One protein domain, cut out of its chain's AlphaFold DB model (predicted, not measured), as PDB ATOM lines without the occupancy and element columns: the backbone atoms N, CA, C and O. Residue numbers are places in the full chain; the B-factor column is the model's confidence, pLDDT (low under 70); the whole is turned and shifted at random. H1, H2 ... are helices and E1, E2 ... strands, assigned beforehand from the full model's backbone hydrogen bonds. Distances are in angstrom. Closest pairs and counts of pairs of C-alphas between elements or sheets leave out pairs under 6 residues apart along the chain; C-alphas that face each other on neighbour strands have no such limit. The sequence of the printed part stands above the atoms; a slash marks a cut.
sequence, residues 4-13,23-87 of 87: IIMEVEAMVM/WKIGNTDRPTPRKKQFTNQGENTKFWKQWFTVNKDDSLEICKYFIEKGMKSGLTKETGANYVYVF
ATOM      1  N   ILE A   4       4.683  26.229  37.658       93.25
ATOM      2  CA  ILE A   4       4.622  27.409  38.527       93.25
ATOM      3  C   ILE A   4       3.333  27.422  39.353       93.25
ATOM      4  O   ILE A   4       3.362  27.791  40.524       93.25
ATOM      5  N   ILE A   5       2.201  26.989  38.779       94.56
ATOM      6  CA  ILE A   5       0.949  26.880  39.540       94.56
ATOM      7  C   ILE A   5       1.140  25.885  40.683       94.56
ATOM      8  O   ILE A   5       0.825  26.212  41.821       94.56
ATOM      9  N   MET A   6       1.707  24.707  40.418       94.31
ATOM     10  CA  MET A   6       1.924  23.702  41.465       94.31
ATOM     11  C   MET A   6       2.855  24.210  42.574       94.31
ATOM     12  O   MET A   6       2.587  23.978  43.751       94.31
ATOM     13  N   GLU A   7       3.914  24.937  42.220       94.69
ATOM     14  CA  GLU A   7       4.842  25.501  43.201       94.69
ATOM     15  C   GLU A   7       4.218  26.604  44.063       94.69
ATOM     16  O   GLU A   7       4.441  26.637  45.278       94.69
ATOM     17  N   VAL A   8       3.413  27.489  43.467       93.75
ATOM     18  CA  VAL A   8       2.686  28.528  44.212       93.75
ATOM     19  C   VAL A   8       1.641  27.893  45.131       93.75
ATOM     20  O   VAL A   8       1.535  28.280  46.293       93.75
ATOM     21  N   GLU A   9       0.911  26.880  44.665       93.81
ATOM     22  CA  GLU A   9      -0.033  26.124  45.498       93.81
ATOM     23  C   GLU A   9       0.680  25.478  46.693       93.81
ATOM     24  O   GLU A   9       0.252  25.641  47.835       93.81
ATOM     25  N   ALA A  10       1.804  24.798  46.458       92.38
ATOM     26  CA  ALA A  10       2.592  24.182  47.521       92.38
ATOM     27  C   ALA A  10       3.095  25.219  48.537       92.38
ATOM     28  O   ALA A  10       3.060  24.970  49.741       92.38
ATOM     29  N   MET A  11       3.514  26.395  48.064       90.88
ATOM     30  CA  MET A  11       3.933  27.506  48.913       90.88
ATOM     31  C   MET A  11       2.799  27.982  49.831       90.88
ATOM     32  O   MET A  11       2.983  27.997  51.048       90.88
ATOM     33  N   VAL A  12       1.623  28.290  49.273       90.88
ATOM     34  CA  VAL A  12       0.443  28.728  50.045       90.88
ATOM     35  C   VAL A  12       0.004  27.656  51.043       90.88
ATOM     36  O   VAL A  12      -0.376  27.977  52.162       90.88
ATOM     37  N   MET A  13       0.074  26.380  50.657       88.50
ATOM     38  CA  MET A  13      -0.340  25.257  51.502       88.50
ATOM     39  C   MET A  13       0.662  24.922  52.614       88.50
ATOM     40  O   MET A  13       0.267  24.318  53.612       88.50
ATOM     41  N   TRP A  23      -1.450  36.581  50.327       94.12
ATOM     42  CA  TRP A  23      -0.408  36.563  49.313       94.12
ATOM     43  C   TRP A  23      -0.645  37.616  48.241       94.12
ATOM     44  O   TRP A  23      -1.782  37.920  47.866       94.12
ATOM     45  N   LYS A  24       0.446  38.158  47.707       96.06
ATOM     46  CA  LYS A  24       0.434  39.008  46.521       96.06
ATOM     47  C   LYS A  24       1.136  38.299  45.381       96.06
ATOM     48  O   LYS A  24       2.277  37.877  45.535       96.06
ATOM     49  N   ILE A  25       0.482  38.241  44.224       96.12
ATOM     50  CA  ILE A  25       1.055  37.702  42.990       96.12
ATOM     51  C   ILE A  25       1.130  38.776  41.918       96.12
ATOM     52  O   ILE A  25       0.220  39.589  41.761       96.12
ATOM     53  N   GLY A  26       2.203  38.781  41.145       94.81
ATOM     54  CA  GLY A  26       2.302  39.640  39.977       94.81
ATOM     55  C   GLY A  26       3.343  39.143  39.000       94.81
ATOM     56  O   GLY A  26       3.990  38.119  39.212       94.81
ATOM     57  N   ASN A  27       3.514  39.903  37.928       93.81
ATOM     58  CA  ASN A  27       4.500  39.621  36.904       93.81
ATOM     59  C   ASN A  27       5.431  40.821  36.683       93.81
ATOM     60  O   ASN A  27       5.109  41.961  37.018       93.81
ATOM     61  N   THR A  28       6.650  40.568  36.209       92.81
ATOM     62  CA  THR A  28       7.620  41.628  35.888       92.81
ATOM     63  C   THR A  28       8.763  41.124  35.007       92.81
ATOM     64  O   THR A  28       9.155  39.968  35.101       92.81
ATOM     65  N   ASP A  29       9.359  41.998  34.198       92.38
ATOM     66  CA  ASP A  29      10.626  41.698  33.512       92.38
ATOM     67  C   ASP A  29      11.857  41.904  34.406       92.38
ATOM     68  O   ASP A  29      12.973  41.507  34.069       92.38
ATOM     69  N   ARG A  30      11.680  42.564  35.559       92.25
ATOM     70  CA  ARG A  30      12.772  42.991  36.443       92.25
ATOM     71  C   ARG A  30      12.452  42.623  37.895       92.25
ATOM     72  O   ARG A  30      12.185  43.513  38.709       92.25
ATOM     73  N   PRO A  31      12.503  41.329  38.256       92.94
ATOM     74  CA  PRO A  31      12.037  40.862  39.558       92.94
ATOM     75  C   PRO A  31      12.866  41.395  40.732       92.94
ATOM     76  O   PRO A  31      12.299  41.773  41.754       92.94
ATOM     77  N   THR A  32      14.184  41.552  40.574       94.38
ATOM     78  CA  THR A  32      15.039  42.112  41.634       94.38
ATOM     79  C   THR A  32      14.720  43.589  41.933       94.38
ATOM     80  O   THR A  32      14.457  43.910  43.097       94.38
ATOM     81  N   PRO A  33      14.669  44.505  40.938       94.81
ATOM     82  CA  PRO A  33      14.168  45.862  41.169       94.81
ATOM     83  C   PRO A  33      12.746  45.907  41.737       94.81
ATOM     84  O   PRO A  33      12.479  46.713  42.626       94.81
ATOM     85  N   ARG A  34      11.851  45.026  41.270       94.50
ATOM     86  CA  ARG A  34      10.464  44.962  41.743       94.50
ATOM     87  C   ARG A  34      10.373  44.565  43.217       94.50
ATOM     88  O   ARG A  34       9.669  45.231  43.970       94.50
ATOM     89  N   LYS A  35      11.128  43.551  43.653       96.06
ATOM     90  CA  LYS A  35      11.227  43.175  45.072       96.06
ATOM     91  C   LYS A  35      11.668  44.366  45.919       96.06
ATOM     92  O   LYS A  35      10.998  44.710  46.885       96.06
ATOM     93  N   LYS A  36      12.748  45.046  45.509       96.75
ATOM     94  CA  LYS A  36      13.270  46.227  46.216       96.75
ATOM     95  C   LYS A  36      12.239  47.353  46.301       96.75
ATOM     96  O   LYS A  36      12.131  47.997  47.339       96.75
ATOM     97  N   GLN A  37      11.478  47.588  45.231       95.25
ATOM     98  CA  GLN A  37      10.403  48.578  45.228       95.25
ATOM     99  C   GLN A  37       9.360  48.270  46.308       95.25
ATOM    100  O   GLN A  37       9.034  49.162  47.084       95.25
ATOM    101  N   PHE A  38       8.874  47.029  46.390       95.06
ATOM    102  CA  PHE A  38       7.895  46.641  47.408       95.06
ATOM    103  C   PHE A  38       8.465  46.728  48.825       95.06
ATOM    104  O   PHE A  38       7.821  47.301  49.699       95.06
ATOM    105  N   THR A  39       9.699  46.266  49.046       95.75
ATOM    106  CA  THR A  39      10.370  46.425  50.345       95.75
ATOM    107  C   THR A  39      10.436  47.899  50.760       95.75
ATOM    108  O   THR A  39      10.102  48.240  51.891       95.75
ATOM    109  N   ASN A  40      10.793  48.798  49.835       96.69
ATOM    110  CA  ASN A  40      10.846  50.241  50.094       96.69
ATOM    111  C   ASN A  40       9.460  50.865  50.343       96.69
ATOM    112  O   ASN A  40       9.374  51.919  50.964       96.69
ATOM    113  N   GLN A  41       8.390  50.237  49.854       95.25
ATOM    114  CA  GLN A  41       7.000  50.642  50.091       95.25
ATOM    115  C   GLN A  41       6.439  50.100  51.419       95.25
ATOM    116  O   GLN A  41       5.278  50.350  51.728       95.25
ATOM    117  N   GLY A  42       7.245  49.381  52.209       94.88
ATOM    118  CA  GLY A  42       6.830  48.810  53.494       94.88
ATOM    119  C   GLY A  42       6.115  47.463  53.381       94.88
ATOM    120  O   GLY A  42       5.546  46.985  54.359       94.88
ATOM    121  N   GLU A  43       6.137  46.833  52.207       93.69
ATOM    122  CA  GLU A  43       5.535  45.519  52.000       93.69
ATOM    123  C   GLU A  43       6.446  44.402  52.523       93.69
ATOM    124  O   GLU A  43       7.675  44.448  52.391       93.69
ATOM    125  N   ASN A  44       5.844  43.360  53.100       92.19
ATOM    126  CA  ASN A  44       6.591  42.243  53.665       92.19
ATOM    127  C   ASN A  44       7.043  41.260  52.575       92.19
ATOM    128  O   ASN A  44       6.400  40.252  52.320       92.19
ATOM    129  N   THR A  45       8.205  41.503  51.977       94.69
ATOM    130  CA  THR A  45       8.774  40.629  50.938       94.69
ATOM    131  C   THR A  45       9.570  39.436  51.495       94.69
ATOM    132  O   THR A  45      10.448  38.913  50.800       94.69
ATOM    133  N   LYS A  46       9.353  39.034  52.760       92.06
ATOM    134  CA  LYS A  46      10.101  37.941  53.414       92.06
ATOM    135  C   LYS A  46       9.968  36.626  52.650       92.06
ATOM    136  O   LYS A  46      10.959  35.918  52.487       92.06
ATOM    137  N   PHE A  47       8.768  36.335  52.160       91.31
ATOM    138  CA  PHE A  47       8.445  35.095  51.461       91.31
ATOM    139  C   PHE A  47       8.582  35.210  49.943       91.31
ATOM    140  O   PHE A  47       8.112  34.343  49.222       91.31
ATOM    141  N   TRP A  48       9.250  36.251  49.442       95.69
ATOM    142  CA  TRP A  48       9.378  36.465  48.006       95.69
ATOM    143  C   TRP A  48       9.977  35.259  47.281       95.69
ATOM    144  O   TRP A  48      11.156  34.937  47.461       95.69
ATOM    145  N   LYS A  49       9.179  34.680  46.386       96.06
ATOM    146  CA  LYS A  49       9.591  33.718  45.367       96.06
ATOM    147  C   LYS A  49       9.235  34.241  43.986       96.06
ATOM    148  O   LYS A  49       8.322  35.046  43.822       96.06
ATOM    149  N   GLN A  50       9.999  33.806  42.997       95.50
ATOM    150  CA  GLN A  50       9.810  34.194  41.608       95.50
ATOM    151  C   GLN A  50      10.171  33.038  40.686       95.50
ATOM    152  O   GLN A  50      11.104  32.289  40.971       95.50
ATOM    153  N   TRP A  51       9.475  32.958  39.561       95.44
ATOM    154  CA  TRP A  51       9.632  31.920  38.555       95.44
ATOM    155  C   TRP A  51       9.708  32.561  37.184       95.44
ATOM    156  O   TRP A  51       8.970  33.502  36.893       95.44
ATOM    157  N   PHE A  52      10.616  32.063  36.355       93.44
ATOM    158  CA  PHE A  52      10.736  32.502  34.974       93.44
ATOM    159  C   PHE A  52       9.664  31.834  34.109       93.44
ATOM    160  O   PHE A  52       9.426  30.634  34.225       93.44
ATOM    161  N   THR A  53       9.053  32.601  33.212       88.62
ATOM    162  CA  THR A  53       8.098  32.133  32.208       88.62
ATOM    163  C   THR A  53       8.651  32.439  30.824       88.62
ATOM    164  O   THR A  53       8.877  33.600  30.480       88.62
ATOM    165  N   VAL A  54       8.847  31.400  30.009       83.12
ATOM    166  CA  VAL A  54       9.292  31.562  28.613       83.12
ATOM    167  C   VAL A  54       8.221  32.278  27.788       83.12
ATOM    168  O   VAL A  54       8.543  33.107  26.939       83.12
ATOM    169  N   ASN A  55       6.949  31.972  28.059       83.38
ATOM    170  CA  ASN A  55       5.814  32.630  27.436       83.38
ATOM    171  C   ASN A  55       5.298  33.771  28.323       83.38
ATOM    172  O   ASN A  55       4.972  33.597  29.497       83.38
ATOM    173  N   LYS A  56       5.223  34.949  27.716       84.19
ATOM    174  CA  LYS A  56       4.729  36.194  28.299       84.19
ATOM    175  C   LYS A  56       3.259  36.117  28.695       84.19
ATOM    176  O   LYS A  56       2.879  36.682  29.720       84.19
ATOM    177  N   ASP A  57       2.458  35.416  27.900       87.38
ATOM    178  CA  ASP A  57       1.026  35.273  28.152       87.38
ATOM    179  C   ASP A  57       0.767  34.310  29.317       87.38
ATOM    180  O   ASP A  57      -0.073  34.600  30.170       87.38
ATOM    181  N   ASP A  58       1.583  33.258  29.455       88.75
ATOM    182  CA  ASP A  58       1.502  32.324  30.585       88.75
ATOM    183  C   ASP A  58       1.689  33.049  31.925       88.75
ATOM    184  O   ASP A  58       0.994  32.745  32.894       88.75
ATOM    185  N   SER A  59       2.594  34.036  32.007       90.69
ATOM    186  CA  SER A  59       2.800  34.792  33.252       90.69
ATOM    187  C   SER A  59       1.537  35.534  33.682       90.69
ATOM    188  O   SER A  59       1.205  35.576  34.870       90.69
ATOM    189  N   LEU A  60       0.802  36.083  32.712       90.88
ATOM    190  CA  LEU A  60      -0.450  36.782  32.947       90.88
ATOM    191  C   LEU A  60      -1.569  35.807  33.320       90.88
ATOM    192  O   LEU A  60      -2.329  36.096  34.244       90.88
ATOM    193  N   GLU A  61      -1.668  34.667  32.636       91.94
ATOM    194  CA  GLU A  61      -2.653  33.624  32.945       91.94
ATOM    195  C   GLU A  61      -2.461  33.057  34.353       91.94
ATOM    196  O   GLU A  61      -3.425  32.962  35.112       91.94
ATOM    197  N   ILE A  62      -1.216  32.776  34.751       93.19
ATOM    198  CA  ILE A  62      -0.885  32.321  36.106       93.19
ATOM    199  C   ILE A  62      -1.294  33.375  37.143       93.19
ATOM    200  O   ILE A  62      -1.929  33.045  38.146       93.19
ATOM    201  N   CYS A  63      -0.974  34.652  36.908       94.00
ATOM    202  CA  CYS A  63      -1.361  35.722  37.827       94.00
ATOM    203  C   CYS A  63      -2.883  35.841  37.954       94.00
ATOM    204  O   CYS A  63      -3.391  35.934  39.070       94.00
ATOM    205  N   LYS A  64      -3.614  35.814  36.832       93.88
ATOM    206  CA  LYS A  64      -5.084  35.861  36.826       93.88
ATOM    207  C   LYS A  64      -5.676  34.698  37.614       93.88
ATOM    208  O   LYS A  64      -6.493  34.942  38.495       93.88
ATOM    209  N   TYR A  65      -5.193  33.479  37.370       94.94
ATOM    210  CA  TYR A  65      -5.637  32.278  38.076       94.94
ATOM    211  C   TYR A  65      -5.555  32.444  39.602       94.94
ATOM    212  O   TYR A  65      -6.524  32.184  40.309       94.94
ATOM    213  N   PHE A  66      -4.437  32.939  40.139       95.69
ATOM    214  CA  PHE A  66      -4.296  33.105  41.591       95.69
ATOM    215  C   PHE A  66      -5.003  34.337  42.161       95.69
ATOM    216  O   PHE A  66      -5.439  34.303  43.313       95.69
ATOM    217  N   ILE A  67      -5.155  35.407  41.377       96.00
ATOM    218  CA  ILE A  67      -5.977  36.561  41.765       96.00
ATOM    219  C   ILE A  67      -7.442  36.135  41.910       96.00
ATOM    220  O   ILE A  67      -8.080  36.485  42.899       96.00
ATOM    221  N   GLU A  68      -7.959  35.317  40.989       96.19
ATOM    222  CA  GLU A  68      -9.312  34.745  41.076       96.19
ATOM    223  C   GLU A  68      -9.483  33.830  42.296       96.19
ATOM    224  O   GLU A  68     -10.561  33.779  42.886       96.19
ATOM    225  N   LYS A  69      -8.408  33.165  42.738       94.75
ATOM    226  CA  LYS A  69      -8.387  32.391  43.991       94.75
ATOM    227  C   LYS A  69      -8.284  33.246  45.258       94.75
ATOM    228  O   LYS A  69      -8.408  32.702  46.352       94.75
ATOM    229  N   GLY A  70      -8.081  34.556  45.128       95.44
ATOM    230  CA  GLY A  70      -8.104  35.512  46.235       95.44
ATOM    231  C   GLY A  70      -6.778  36.209  46.528       95.44
ATOM    232  O   GLY A  70      -6.740  37.021  47.449       95.44
ATOM    233  N   MET A  71      -5.701  35.946  45.774       95.75
ATOM    234  CA  MET A  71      -4.446  36.687  45.950       95.75
ATOM    235  C   MET A  71      -4.596  38.163  45.575       95.75
ATOM    236  O   MET A  71      -5.312  38.540  44.644       95.75
ATOM    237  N   LYS A  72      -3.845  39.025  46.263       96.00
ATOM    238  CA  LYS A  72      -3.745  40.446  45.919       96.00
ATOM    239  C   LYS A  72      -2.987  40.609  44.604       96.00
ATOM    240  O   LYS A  72      -1.945  39.993  44.391       96.00
ATOM    241  N   SER A  73      -3.476  41.502  43.748       93.88
ATOM    242  CA  SER A  73      -2.811  41.808  42.483       93.88
ATOM    243  C   SER A  73      -1.584  42.699  42.694       93.88
ATOM    244  O   SER A  73      -1.675  43.809  43.220       93.88
ATOM    245  N   GLY A  74      -0.432  42.210  42.249       89.19
ATOM    246  CA  GLY A  74       0.790  42.963  41.972       89.19
ATOM    247  C   GLY A  74       1.031  43.140  40.470       89.19
ATOM    248  O   GLY A  74       2.147  43.476  40.063       89.19
ATOM    249  N   LEU A  75       0.017  42.875  39.632       86.12
ATOM    250  CA  LEU A  75       0.130  43.022  38.185       86.12
ATOM    251  C   LEU A  75       0.548  44.442  37.817       86.12
ATOM    252  O   LEU A  75       0.089  45.437  38.382       86.12
ATOM    253  N   THR A  76       1.427  44.520  36.834       73.00
ATOM    254  CA  THR A  76       1.879  45.782  36.270       73.00
ATOM    255  C   THR A  76       1.083  46.041  34.995       73.00
ATOM    256  O   THR A  76       0.489  45.136  34.414       73.00
ATOM    257  N   LYS A  77       1.062  47.293  34.527       68.75
ATOM    258  CA  LYS A  77       0.502  47.604  33.201       68.75
ATOM    259  C   LYS A  77       1.376  47.068  32.056       68.75
ATOM    260  O   LYS A  77       1.012  47.234  30.897       68.75
ATOM    261  N   GLU A  78       2.534  46.482  32.364       63.91
ATOM    262  CA  GLU A  78       3.462  45.947  31.375       63.91
ATOM    263  C   GLU A  78       2.934  44.583  30.928       63.91
ATOM    264  O   GLU A  78       3.065  43.573  31.620       63.91
ATOM    265  N   THR A  79       2.272  44.560  29.774       61.50
ATOM    266  CA  THR A  79       1.830  43.309  29.167       61.50
ATOM    267  C   THR A  79       3.048  42.530  28.691       61.50
ATOM    268  O   THR A  79       3.849  43.030  27.901       61.50
ATOM    269  N   GLY A  80       3.165  41.293  29.164       66.44
ATOM    270  CA  GLY A  80       4.168  40.344  28.713       66.44
ATOM    271  C   GLY A  80       5.484  40.379  29.479       66.44
ATOM    272  O   GLY A  80       6.555  40.465  28.881       66.44
ATOM    273  N   ALA A  81       5.389  40.275  30.798       81.00
ATOM    274  CA  ALA A  81       6.526  40.007  31.657       81.00
ATOM    275  C   ALA A  81       6.961  38.531  31.608       81.00
ATOM    276  O   ALA A  81       6.114  37.641  31.530       81.00
ATOM    277  N   ASN A  82       8.266  38.277  31.738       90.00
ATOM    278  CA  ASN A  82       8.837  36.919  31.751       90.00
ATOM    279  C   ASN A  82       9.063  36.326  33.152       90.00
ATOM    280  O   ASN A  82       9.742  35.310  33.292       90.00
ATOM    281  N   TYR A  83       8.563  36.963  34.206       93.00
ATOM    282  CA  TYR A  83       8.586  36.380  35.543       93.00
ATOM    283  C   TYR A  83       7.238  36.526  36.214       93.00
ATOM    284  O   TYR A  83       6.614  37.579  36.113       93.00
ATOM    285  N   VAL A  84       6.867  35.503  36.977       94.38
ATOM    286  CA  VAL A  84       5.820  35.542  38.000       94.38
ATOM    287  C   VAL A  84       6.503  35.627  39.359       94.38
ATOM    288  O   VAL A  84       7.538  34.997  39.563       94.38
ATOM    289  N   TYR A  85       5.953  36.393  40.292       95.31
ATOM    290  CA  TYR A  85       6.427  36.451  41.671       95.31
ATOM    291  C   TYR A  85       5.271  36.357  42.660       95.31
ATOM    292  O   TYR A  85       4.174  36.826  42.364       95.31
ATOM    293  N   VAL A  86       5.545  35.797  43.838       95.88
ATOM    294  CA  VAL A  86       4.615  35.696  44.971       95.88
ATOM    295  C   VAL A  86       5.332  36.088  46.260       95.88
ATOM    296  O   VAL A  86       6.490  35.703  46.447       95.88
ATOM    297  N   PHE A  87       4.672  36.848  47.138       94.00
ATOM    298  CA  PHE A  87       5.164  37.166  48.484       94.00
ATOM    299  C   PHE A  87       4.046  37.539  49.458       94.00
ATOM    300  O   PHE A  87       2.919  37.826  48.988       94.00
TER     301      PHE A  87
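Overview. This is residues 4 to 13 and 23 to 87 of the 87 residues of an uncharacterized protein of Crenarchaeota archaeon (UniProt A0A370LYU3). A small three-stranded antiparallel sheet is the core, with H3 and H1 over one face and H2 over the other. After H3 the chain returns to the sheet through residues 69 to 82, which have no named element. The 75 printed residues hold three named helices and three named strands, along the chain H1, E1, H2, E2, H3, E3; the sheet's order is E1, E3, E2 and the class is mixed. The whole is compact, radius of gyration of the C-alphas 11.2 A, spanning 28 by 28 by 18 A.

Arrangement. Start at inner strand E3, residues 83 to 86. Edge strand E1, residues 24 to 27, is antiparallel to it, with N 26 and O 85 3.0 A apart, within hydrogen-bond range. Edge strand E2, residues 49 to 52, is antiparallel to E3, with N 51 and O 84 at 2.8 A. H3, residues 56 to 68, runs along E1, height over the sheet 7.8 A; its closest C-alphas to E1 are Cys 63 and Gly 26, 5.8 A. On the same face, H1, residues 4 to 13, is over E2 at height 10.0 A; Ile 4 and Trp 51 are their closest C-alphas, 6.7 A. H1 and H3 are close but not clearly touching: C-alphas of Ile 5 and Ile 62, 6.7 A. On the opposite face H2, residues 31 to 40, is over E3 at height 10.8 A, closest C-alphas Pro 31 and Tyr 83, 6.9 A. E1, H2 and E2 make a split strand-helix-strand unit, two strands running the same way with E3 between them, its crossover right-handed. Every O i to N i+4 pair is within hydrogen-bond range in H1 and H2, and 8 of 9 in H3.

Along the chain. Find C-alpha 4 at (4.622, 27.409, 38.527), where H1 begins; it is 14.1 A long. H2 is 14.2 A and H3 19.0 A; E1 and E2 are each 10.5 A, and E3, 10.3 A, ends at C-alpha 86, (4.615, 35.696, 44.971).

Size, cuts and confidence. The C-alphas farthest apart are those of Gly 42 and Asn 55, 30.7 A. Residues 14 to 22 are not printed; C-alphas 13 and 23 are 11.5 A apart across the cut. The link from H3 to E3 is long. Look for pLDDT under 70 at residues 77 to 80.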